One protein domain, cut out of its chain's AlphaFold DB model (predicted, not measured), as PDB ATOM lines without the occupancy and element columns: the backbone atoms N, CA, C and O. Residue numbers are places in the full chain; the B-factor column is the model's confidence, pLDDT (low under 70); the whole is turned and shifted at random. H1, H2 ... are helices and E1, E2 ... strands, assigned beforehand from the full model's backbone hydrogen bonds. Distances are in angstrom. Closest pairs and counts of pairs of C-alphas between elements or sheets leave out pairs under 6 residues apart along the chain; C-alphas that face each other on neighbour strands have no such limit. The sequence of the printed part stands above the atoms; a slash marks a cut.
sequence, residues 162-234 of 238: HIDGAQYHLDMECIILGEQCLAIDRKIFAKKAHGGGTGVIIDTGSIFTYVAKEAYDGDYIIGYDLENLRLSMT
ATOM      1  N   HIS A 162       8.632 -44.332 -30.168       90.62
ATOM      2  CA  HIS A 162       7.260 -44.283 -30.658       90.62
ATOM      3  C   HIS A 162       7.082 -43.071 -31.562       90.62
ATOM      4  O   HIS A 162       7.426 -41.950 -31.198       90.62
ATOM      5  N   ILE A 163       6.525 -43.281 -32.750       88.31
ATOM      6  CA  ILE A 163       6.169 -42.186 -33.652       88.31
ATOM      7  C   ILE A 163       4.679 -41.922 -33.498       88.31
ATOM      8  O   ILE A 163       3.861 -42.796 -33.787       88.31
ATOM      9  N   ASP A 164       4.328 -40.708 -33.081       86.06
ATOM     10  CA  ASP A 164       2.942 -40.260 -33.067       86.06
ATOM     11  C   ASP A 164       2.797 -38.857 -33.639       86.06
ATOM     12  O   ASP A 164       3.473 -37.913 -33.224       86.06
ATOM     13  N   GLY A 165       1.888 -38.713 -34.602       84.69
ATOM     14  CA  GLY A 165       1.763 -37.479 -35.361       84.69
ATOM     15  C   GLY A 165       3.127 -37.065 -35.914       84.69
ATOM     16  O   GLY A 165       3.751 -37.827 -36.640       84.69
ATOM     17  N   ALA A 166       3.582 -35.863 -35.567       84.75
ATOM     18  CA  ALA A 166       4.863 -35.298 -35.996       84.75
ATOM     19  C   ALA A 166       5.989 -35.433 -34.951       84.75
ATOM     20  O   ALA A 166       7.004 -34.755 -35.076       84.75
ATOM     21  N   GLN A 167       5.820 -36.258 -33.917       88.12
ATOM     22  CA  GLN A 167       6.694 -36.258 -32.744       88.12
ATOM     23  C   GLN A 167       7.333 -37.622 -32.491       88.12
ATOM     24  O   GLN A 167       6.734 -38.673 -32.737       88.12
ATOM     25  N   TYR A 168       8.545 -37.570 -31.945       91.38
ATOM     26  CA  TYR A 168       9.287 -38.710 -31.425       91.38
ATOM     27  C   TYR A 168       9.022 -38.841 -29.930       91.38
ATOM     28  O   TYR A 168       9.386 -37.951 -29.162       91.38
ATOM     29  N   HIS A 169       8.382 -39.937 -29.542       92.06
ATOM     30  CA  HIS A 169       7.985 -40.225 -28.171       92.06
ATOM     31  C   HIS A 169       8.820 -41.344 -27.569       92.06
ATOM     32  O   HIS A 169       9.188 -42.302 -28.249       92.06
ATOM     33  N   LEU A 170       9.071 -41.222 -26.274       91.62
ATOM     34  CA  LEU A 170       9.817 -42.180 -25.478       91.62
ATOM     35  C   LEU A 170       9.004 -42.656 -24.279       91.62
ATOM     36  O   LEU A 170       8.128 -41.947 -23.786       91.62
ATOM     37  N   ASP A 171       9.376 -43.820 -23.757       89.25
ATOM     38  CA  ASP A 171       8.896 -44.293 -22.464       89.25
ATOM     39  C   ASP A 171       9.878 -43.860 -21.361       89.25
ATOM     40  O   ASP A 171      11.052 -44.241 -21.363       89.25
ATOM     41  N   MET A 172       9.408 -43.048 -20.407       88.31
ATOM     42  CA  MET A 172      10.182 -42.640 -19.227       88.31
ATOM     43  C   MET A 172       9.597 -43.265 -17.967       88.31
ATOM     44  O   MET A 172       8.397 -43.166 -17.708       88.31
ATOM     45  N   GLU A 173      10.458 -43.879 -17.157       87.12
ATOM     46  CA  GLU A 173      10.042 -44.482 -15.889       87.12
ATOM     47  C   GLU A 173      10.156 -43.515 -14.722       87.12
ATOM     48  O   GLU A 173       9.253 -43.455 -13.887       87.12
ATOM     49  N   CYS A 174      11.279 -42.798 -14.645       85.88
ATOM     50  CA  CYS A 174      11.487 -41.733 -13.683       85.88
ATOM     51  C   CYS A 174      12.685 -40.851 -14.028       85.88
ATOM     52  O   CYS A 174      13.524 -41.166 -14.873       85.88
ATOM     53  N   ILE A 175      12.767 -39.741 -13.308       85.31
ATOM     54  CA  ILE A 175      13.913 -38.842 -13.300       85.31
ATOM     55  C   ILE A 175      14.765 -39.221 -12.088       85.31
ATOM     56  O   ILE A 175      14.226 -39.366 -10.990       85.31
ATOM     57  N   ILE A 176      16.071 -39.411 -12.286       84.00
ATOM     58  CA  ILE A 176      17.005 -39.732 -11.205       84.00
ATOM     59  C   ILE A 176      17.806 -38.481 -10.855       84.00
ATOM     60  O   ILE A 176      18.384 -37.831 -11.728       84.00
ATOM     61  N   LEU A 177      17.863 -38.184  -9.560       78.31
ATOM     62  CA  LEU A 177      18.662 -37.109  -8.993       78.31
ATOM     63  C   LEU A 177      19.568 -37.681  -7.899       78.31
ATOM     64  O   LEU A 177      19.092 -38.277  -6.931       78.31
ATOM     65  N   GLY A 178      20.884 -37.564  -8.089       81.31
ATOM     66  CA  GLY A 178      21.850 -38.344  -7.311       81.31
ATOM     67  C   GLY A 178      21.645 -39.841  -7.559       81.31
ATOM     68  O   GLY A 178      21.813 -40.315  -8.681       81.31
ATOM     69  N   GLU A 179      21.241 -40.571  -6.523       82.62
ATOM     70  CA  GLU A 179      20.929 -42.008  -6.592       82.62
ATOM     71  C   GLU A 179      19.426 -42.295  -6.447       82.62
ATOM     72  O   GLU A 179      19.005 -43.452  -6.415       82.62
ATOM     73  N   GLN A 180      18.595 -41.252  -6.365       81.62
ATOM     74  CA  GLN A 180      17.176 -41.387  -6.066       81.62
ATOM     75  C   GLN A 180      16.308 -41.129  -7.298       81.62
ATOM     76  O   GLN A 180      16.348 -40.066  -7.913       81.62
ATOM     77  N   CYS A 181      15.465 -42.108  -7.613       85.75
ATOM     78  CA  CYS A 181      14.342 -41.960  -8.532       85.75
ATOM     79  C   CYS A 181      13.279 -41.073  -7.862       85.75
ATOM     80  O   CYS A 181      12.754 -41.423  -6.800       85.75
ATOM     81  N   LEU A 182      13.004 -39.905  -8.445       84.44
ATOM     82  CA  LEU A 182      12.041 -38.946  -7.906       84.44
ATOM     83  C   LEU A 182      10.646 -39.580  -7.847       84.44
ATOM     84  O   LEU A 182      10.236 -40.285  -8.772       84.44
ATOM     85  N   ALA A 183       9.904 -39.310  -6.771       86.56
ATOM     86  CA  ALA A 183       8.579 -39.881  -6.512       86.56
ATOM     87  C   ALA A 183       7.468 -39.211  -7.347       86.56
ATOM     88  O   ALA A 183       6.423 -38.823  -6.832       86.56
ATOM     89  N   ILE A 184       7.709 -39.062  -8.649       85.88
ATOM     90  CA  ILE A 184       6.779 -38.500  -9.627       85.88
ATOM     91  C   ILE A 184       5.835 -39.620 -10.080       85.88
ATOM     92  O   ILE A 184       6.288 -40.711 -10.437       85.88
ATOM     93  N   ASP A 185       4.522 -39.373 -10.092       87.94
ATOM     94  CA  ASP A 185       3.565 -40.343 -10.640       87.94
ATOM     95  C   ASP A 185       3.887 -40.599 -12.121       87.94
ATOM     96  O   ASP A 185       3.841 -39.688 -12.949       87.94
ATOM     97  N   ARG A 186       4.172 -41.859 -12.475       86.62
ATOM     98  CA  ARG A 186       4.494 -42.285 -13.848       86.62
ATOM     99  C   ARG A 186       3.432 -41.879 -14.869       86.62
ATOM    100  O   ARG A 186       3.752 -41.683 -16.039       86.62
ATOM    101  N   LYS A 187       2.174 -41.712 -14.451       88.56
ATOM    102  CA  LYS A 187       1.085 -41.230 -15.318       88.56
ATOM    103  C   LYS A 187       1.326 -39.821 -15.857       88.56
ATOM    104  O   LYS A 187       0.715 -39.461 -16.859       88.56
ATOM    105  N   ILE A 188       2.196 -39.038 -15.222       87.44
ATOM    106  CA  ILE A 188       2.606 -37.717 -15.708       87.44
ATOM    107  C   ILE A 188       3.421 -37.847 -17.002       87.44
ATOM    108  O   ILE A 188       3.232 -37.050 -17.917       87.44
ATOM    109  N   PHE A 189       4.266 -38.877 -17.114       87.81
ATOM    110  CA  PHE A 189       5.045 -39.161 -18.326       87.81
ATOM    111  C   PHE A 189       4.234 -39.883 -19.402       87.81
ATOM    112  O   PHE A 189       4.660 -39.956 -20.553       87.81
ATOM    113  N   ALA A 190       3.072 -40.431 -19.048       88.88
ATOM    114  CA  ALA A 190       2.249 -41.167 -19.988       88.88
ATOM    115  C   ALA A 190       1.627 -40.228 -21.025       88.88
ATOM    116  O   ALA A 190       1.019 -39.197 -20.714       88.88
ATOM    117  N   LYS A 191       1.712 -40.643 -22.284       86.44
ATOM    118  CA  LYS A 191       0.960 -40.018 -23.362       86.44
ATOM    119  C   LYS A 191      -0.540 -40.210 -23.127       86.44
ATOM    120  O   LYS A 191      -1.011 -41.324 -22.893       86.44
ATOM    121  N   LYS A 192      -1.314 -39.129 -23.230       83.50
ATOM    122  CA  LYS A 192      -2.777 -39.166 -23.114       83.50
ATOM    123  C   LYS A 192      -3.404 -39.382 -24.494       83.50
ATOM    124  O   LYS A 192      -2.922 -38.861 -25.495       83.50
ATOM    125  N   ALA A 193      -4.506 -40.134 -24.549       74.50
ATOM    126  CA  ALA A 193      -5.229 -40.409 -25.799       74.50
ATOM    127  C   ALA A 193      -5.819 -39.140 -26.447       74.50
ATOM    128  O   ALA A 193      -6.003 -39.080 -27.663       74.50
ATOM    129  N   HIS A 194      -6.104 -38.120 -25.634       60.00
ATOM    130  CA  HIS A 194      -6.631 -36.831 -26.063       60.00
ATOM    131  C   HIS A 194      -5.813 -35.709 -25.415       60.00
ATOM    132  O   HIS A 194      -5.686 -35.664 -24.191       60.00
ATOM    133  N   GLY A 195      -5.267 -34.813 -26.240       54.84
ATOM    134  CA  GLY A 195      -4.431 -33.690 -25.810       54.84
ATOM    135  C   GLY A 195      -3.038 -33.736 -26.437       54.84
ATOM    136  O   GLY A 195      -2.272 -34.671 -26.208       54.84
ATOM    137  N   GLY A 196      -2.714 -32.717 -27.238       64.25
ATOM    138  CA  GLY A 196      -1.341 -32.499 -27.699       64.25
ATOM    139  C   GLY A 196      -0.427 -32.109 -26.533       64.25
ATOM    140  O   GLY A 196      -0.904 -31.587 -25.528       64.25
ATOM    141  N   GLY A 197       0.877 -32.362 -26.669       69.88
ATOM    142  CA  GLY A 197       1.869 -31.971 -25.657       69.88
ATOM    143  C   GLY A 197       1.863 -32.833 -24.389       69.88
ATOM    144  O   GLY A 197       2.213 -32.347 -23.321       69.88
ATOM    145  N   THR A 198       1.439 -34.094 -24.492       84.69
ATOM    146  CA  THR A 198       1.548 -35.091 -23.415       84.69
ATOM    147  C   THR A 198       2.506 -36.197 -23.833       84.69
ATOM    148  O   THR A 198       2.760 -36.364 -25.025       84.69
ATOM    149  N   GLY A 199       3.006 -36.973 -22.873       89.44
ATOM    150  CA  GLY A 199       4.076 -37.929 -23.138       89.44
ATOM    151  C   GLY A 199       5.461 -37.296 -23.020       89.44
ATOM    152  O   GLY A 199       5.605 -36.133 -22.638       89.44
ATOM    153  N   VAL A 200       6.482 -38.076 -23.359       91.25
ATOM    154  CA  VAL A 200       7.883 -37.648 -23.343       91.25
ATOM    155  C   VAL A 200       8.343 -37.489 -24.778       91.25
ATOM    156  O   VAL A 200       8.467 -38.476 -25.496       91.25
ATOM    157  N   ILE A 201       8.592 -36.248 -25.187       91.00
ATOM    158  CA  ILE A 201       8.927 -35.895 -26.566       91.00
ATOM    159  C   ILE A 201      10.410 -35.536 -26.656       91.00
ATOM    160  O   ILE A 201      10.910 -34.773 -25.831       91.00
ATOM    161  N   ILE A 202      11.097 -36.039 -27.683       90.62
ATOM    162  CA  ILE A 202      12.438 -35.566 -28.042       90.62
ATOM    163  C   ILE A 202      12.322 -34.472 -29.100       90.62
ATOM    164  O   ILE A 202      11.902 -34.729 -30.234       90.62
ATOM    165  N   ASP A 203      12.744 -33.265 -28.739       90.06
ATOM    166  CA  ASP A 203      12.659 -32.100 -29.612       90.06
ATOM    167  C   ASP A 203      13.953 -31.275 -29.612       90.06
ATOM    168  O   ASP A 203      14.230 -30.540 -28.667       90.06
ATOM    169  N   THR A 204      14.741 -31.362 -30.689       88.81
ATOM    170  CA  THR A 204      15.941 -30.524 -30.867       88.81
ATOM    171  C   THR A 204      15.610 -29.065 -31.192       88.81
ATOM    172  O   THR A 204      16.510 -28.229 -31.180       88.81
ATOM    173  N   GLY A 205      14.354 -28.753 -31.534       85.38
ATOM    174  CA  GLY A 205      13.856 -27.388 -31.701       85.38
ATOM    175  C   GLY A 205      13.556 -26.694 -30.369       85.38
ATOM    176  O   GLY A 205      13.384 -25.475 -30.340       85.38
ATOM    177  N   SER A 206      13.532 -27.441 -29.260       83.06
ATOM    178  CA  SER A 206      13.353 -26.905 -27.915       83.06
ATOM    179  C   SER A 206      14.699 -26.619 -27.249       83.06
ATOM    180  O   SER A 206      15.521 -27.514 -27.076       83.06
ATOM    181  N   ILE A 207      14.917 -25.371 -26.821       76.69
ATOM    182  CA  ILE A 207      16.163 -24.956 -26.147       76.69
ATOM    183  C   ILE A 207      16.255 -25.540 -24.726       76.69
ATOM    184  O   ILE A 207      17.352 -25.794 -24.228       76.69
ATOM    185  N   PHE A 208      15.112 -25.761 -24.072       81.56
ATOM    186  CA  PHE A 208      15.034 -26.283 -22.709       81.56
ATOM    187  C   PHE A 208      14.265 -27.601 -22.650       81.56
ATOM    188  O   PHE A 208      13.383 -27.870 -23.470       81.56
ATOM    189  N   THR A 209      14.554 -28.394 -21.621       84.44
ATOM    190  CA  THR A 209      13.693 -29.507 -21.222       84.44
ATOM    191  C   THR A 209      12.504 -28.950 -20.450       84.44
ATOM    192  O   THR A 209      12.670 -28.374 -19.376       84.44
ATOM    193  N   TYR A 210      11.301 -29.141 -20.984       83.56
ATOM    194  CA  TYR A 210      10.062 -28.791 -20.297       83.56
ATOM    195  C   TYR A 210       9.510 -30.019 -19.579       83.56
ATOM    196  O   TYR A 210       9.368 -31.088 -20.170       83.56
ATOM    197  N   VAL A 211       9.182 -29.855 -18.302       84.50
ATOM    198  CA  VAL A 211       8.532 -30.881 -17.482       84.50
ATOM    199  C   VAL A 211       7.141 -30.406 -17.080       84.50
ATOM    200  O   VAL A 211       6.896 -29.205 -16.950       84.50
ATOM    201  N   ALA A 212       6.215 -31.349 -16.896       84.00
ATOM    202  CA  ALA A 212       4.881 -31.034 -16.402       84.00
ATOM    203  C   ALA A 212       4.970 -30.319 -15.046       84.00
ATOM    204  O   ALA A 212       5.829 -30.644 -14.220       84.00
ATOM    205  N   LYS A 213       4.069 -29.364 -14.809       81.69
ATOM    206  CA  LYS A 213       4.066 -28.551 -13.587       81.69
ATOM    207  C   LYS A 213       4.013 -29.425 -12.335       81.69
ATOM    208  O   LYS A 213       4.724 -29.165 -11.381       81.69
ATOM    209  N   GLU A 214       3.242 -30.501 -12.376       80.25
ATOM    210  CA  GLU A 214       3.094 -31.476 -11.297       80.25
ATOM    211  C   GLU A 214       4.406 -32.207 -10.968       80.25
ATOM    212  O   GLU A 214       4.647 -32.540  -9.812       80.25
ATOM    213  N   ALA A 215       5.268 -32.432 -11.964       78.81
ATOM    214  CA  ALA A 215       6.605 -32.988 -11.756       78.81
ATOM    215  C   ALA A 215       7.604 -31.931 -11.253       78.81
ATOM    216  O   ALA A 215       8.527 -32.267 -10.515       78.81
ATOM    217  N   TYR A 216       7.424 -30.666 -11.647       76.69
ATOM    218  CA  TYR A 216       8.304 -29.554 -11.280       76.69
ATOM    219  C   TYR A 216       8.050 -29.022  -9.862       76.69
ATOM    220  O   TYR A 216       8.985 -28.876  -9.081       76.69
ATOM    221  N   ASP A 217       6.787 -28.744  -9.535       70.50
ATOM    222  CA  ASP A 217       6.349 -28.046  -8.320       70.50
ATOM    223  C   ASP A 217       6.421 -28.885  -7.045       70.50
ATOM    224  O   ASP A 217       6.343 -28.325  -5.957       70.50
ATOM    225  N   GLY A 218       6.500 -30.211  -7.143       58.94
ATOM    226  CA  GLY A 218       6.454 -31.092  -5.970       58.94
ATOM    227  C   GLY A 218       7.710 -31.055  -5.086       58.94
ATOM    228  O   GLY A 218       8.025 -32.066  -4.472       58.94
ATOM    229  N   ASP A 219       8.465 -29.950  -5.081       54.12
ATOM    230  CA  ASP A 219       9.799 -29.793  -4.476       54.12
ATOM    231  C   ASP A 219      10.838 -30.837  -4.954       54.12
ATOM    232  O   ASP A 219      11.912 -30.979  -4.377       54.12
ATOM    233  N   TYR A 220      10.555 -31.571  -6.037       55.50
ATOM    234  CA  TYR A 220      11.410 -32.665  -6.517       55.50
ATOM    235  C   TYR A 220      12.613 -32.190  -7.341       55.50
ATOM    236  O   TYR A 220      13.623 -32.886  -7.417       55.50
ATOM    237  N   ILE A 221      12.490 -31.031  -7.995       56.75
ATOM    238  CA  ILE A 221      13.508 -30.478  -8.908       56.75
ATOM    239  C   ILE A 221      13.980 -29.089  -8.437       56.75
ATOM    240  O   ILE A 221      15.072 -28.642  -8.789       56.75
ATOM    241  N   ILE A 222      13.197 -28.405  -7.596       44.66
ATOM    242  CA  ILE A 222      13.496 -27.049  -7.129       44.66
ATOM    243  C   ILE A 222      14.470 -27.128  -5.944       44.66
ATOM    244  O   ILE A 222      14.104 -27.568  -4.861       44.66
ATOM    245  N   GLY A 223      15.719 -26.698  -6.153       46.94
ATOM    246  CA  GLY A 223      16.757 -26.630  -5.110       46.94
ATOM    247  C   GLY A 223      18.026 -27.435  -5.394       46.94
ATOM    248  O   GLY A 223      18.973 -27.361  -4.612       46.94
ATOM    249  N   TYR A 224      18.075 -28.166  -6.508       49.59
ATOM    250  CA  TYR A 224      19.234 -28.969  -6.887       49.59
ATOM    251  C   TYR A 224      19.999 -28.376  -8.062       49.59
ATOM    252  O   TYR A 224      19.434 -27.742  -8.953       49.59
ATOM    253  N   ASP A 225      21.304 -28.623  -8.052       47.53
ATOM    254  CA  ASP A 225      22.183 -28.342  -9.173       47.53
ATOM    255  C   ASP A 225      21.787 -29.220 -10.371       47.53
ATOM    256  O   ASP A 225      21.928 -30.450 -10.348       47.53
ATOM    257  N   LEU A 226      21.248 -28.579 -11.409       52.38
ATOM    258  CA  LEU A 226      20.788 -29.229 -12.637       52.38
ATOM    259  C   LEU A 226      21.936 -29.899 -13.411       52.38
ATOM    260  O   LEU A 226      21.657 -30.686 -14.315       52.38
ATOM    261  N   GLU A 227      23.199 -29.657 -13.040       49.28
ATOM    262  CA  GLU A 227      24.368 -30.336 -13.613       49.28
ATOM    263  C   GLU A 227      24.335 -31.868 -13.433       49.28
ATOM    264  O   GLU A 227      24.947 -32.590 -14.218       49.28
ATOM    265  N   ASN A 228      23.576 -32.388 -12.456       47.12
ATOM    266  CA  ASN A 228      23.476 -33.828 -12.176       47.12
ATOM    267  C   ASN A 228      22.142 -34.473 -12.590       47.12
ATOM    268  O   ASN A 228      21.884 -35.625 -12.223       47.12
ATOM    269  N   LEU A 229      21.286 -33.773 -13.340       48.66
ATOM    270  CA  LEU A 229      20.015 -34.336 -13.796       48.66
ATOM    271  C   LEU A 229      20.270 -35.507 -14.762       48.66
ATOM    272  O   LEU A 229      20.816 -35.322 -15.851       48.66
ATOM    273  N   ARG A 230      19.838 -36.718 -14.393       51.34
ATOM    274  CA  ARG A 230      19.870 -37.888 -15.282       51.34
ATOM    275  C   ARG A 230      18.449 -38.345 -15.582       51.34
ATOM    276  O   ARG A 230      17.688 -38.712 -14.688       51.34
ATOM    277  N   LEU A 231      18.095 -38.345 -16.862       55.97
ATOM    278  CA  LEU A 231      16.851 -38.950 -17.330       55.97
ATOM    279  C   LEU A 231      17.068 -40.464 -17.423       55.97
ATOM    280  O   LEU A 231      17.940 -40.916 -18.163       55.97
ATOM    281  N   SER A 232      16.305 -41.238 -16.648       39.19
ATOM    282  CA  SER A 232      16.336 -42.698 -16.716       39.19
ATOM    283  C   SER A 232      15.204 -43.196 -17.600       39.19
ATOM    284  O   SER A 232      14.049 -42.784 -17.469       39.19
ATOM    285  N   MET A 233      15.543 -44.094 -18.513       47.56
ATOM    286  CA  MET A 233      14.613 -44.675 -19.469       47.56
ATOM    287  C   MET A 233      14.720 -46.193 -19.416       47.56
ATOM    288  O   MET A 233      15.811 -46.724 -19.197       47.56
ATOM    289  N   THR A 234      13.616 -46.901 -19.658       37.62
ATOM    290  CA  THR A 234      13.676 -48.357 -19.820       37.62
ATOM    291  C   THR A 234      14.393 -48.665 -21.121       37.62
ATOM    292  O   THR A 234      13.917 -48.355 -22.219       37.62
TER     293      THR A 234
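What this domain is: This is residues 162 to 234 of the 238 residues of the protein "Peptidase A1 domain-containing protein" of Daucus carota subsp. sativus (UniProt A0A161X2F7). With little regular structure, the domain is two small antiparallel sheets end to end, E1-E2-E4 and E3-E5, joined where E2 runs on into E3; loops and the short helix H1 make much of the rest. The printed part has 73 residues, with five named strands and one named helix in the order E1, E2, E3, E4, H1, E5. It is mostly strand, with 25 residues in named elements, and compact, radius of gyration of the C-alphas 12.6 A, spanning 35 by 24 by 23 A.

How they stand to each other: E1, residues 162 to 164, and E2, residues 167 to 170, form a hairpin; N 162 and O 169, 2.8 A apart, are within hydrogen-bond range. E2 runs on into E3, residues 172 to 177, at 68 degrees. E4, residues 200 to 202, is antiparallel to E2, with N 170 and O 200 at 2.9 A. H1, residues 213 to 216, is apart from E3 and too short for an O i to N i+4 pair; its one O i to N i+3 pair is within range. E5, residues 229 to 233, is antiparallel to E3, with N 176 and O 230 at 3.0 A.

Where its parts are: E1 begins at C-alpha 162 (7.260, -44.283, -30.658). From first to last C-alpha E3 measures 14.4 A. E5, 13.0 A, ends at C-alpha 233 (14.613, -44.675, -19.469).

The domain as a whole: The two C-alphas farthest apart, of Gly 165 and Gly 223, are 35.5 A apart. The links E3 to E4 and H1 to E5 are long, and the printed part has no cut. pLDDT is under 70 at residues 194 to 197 and 218 to 234.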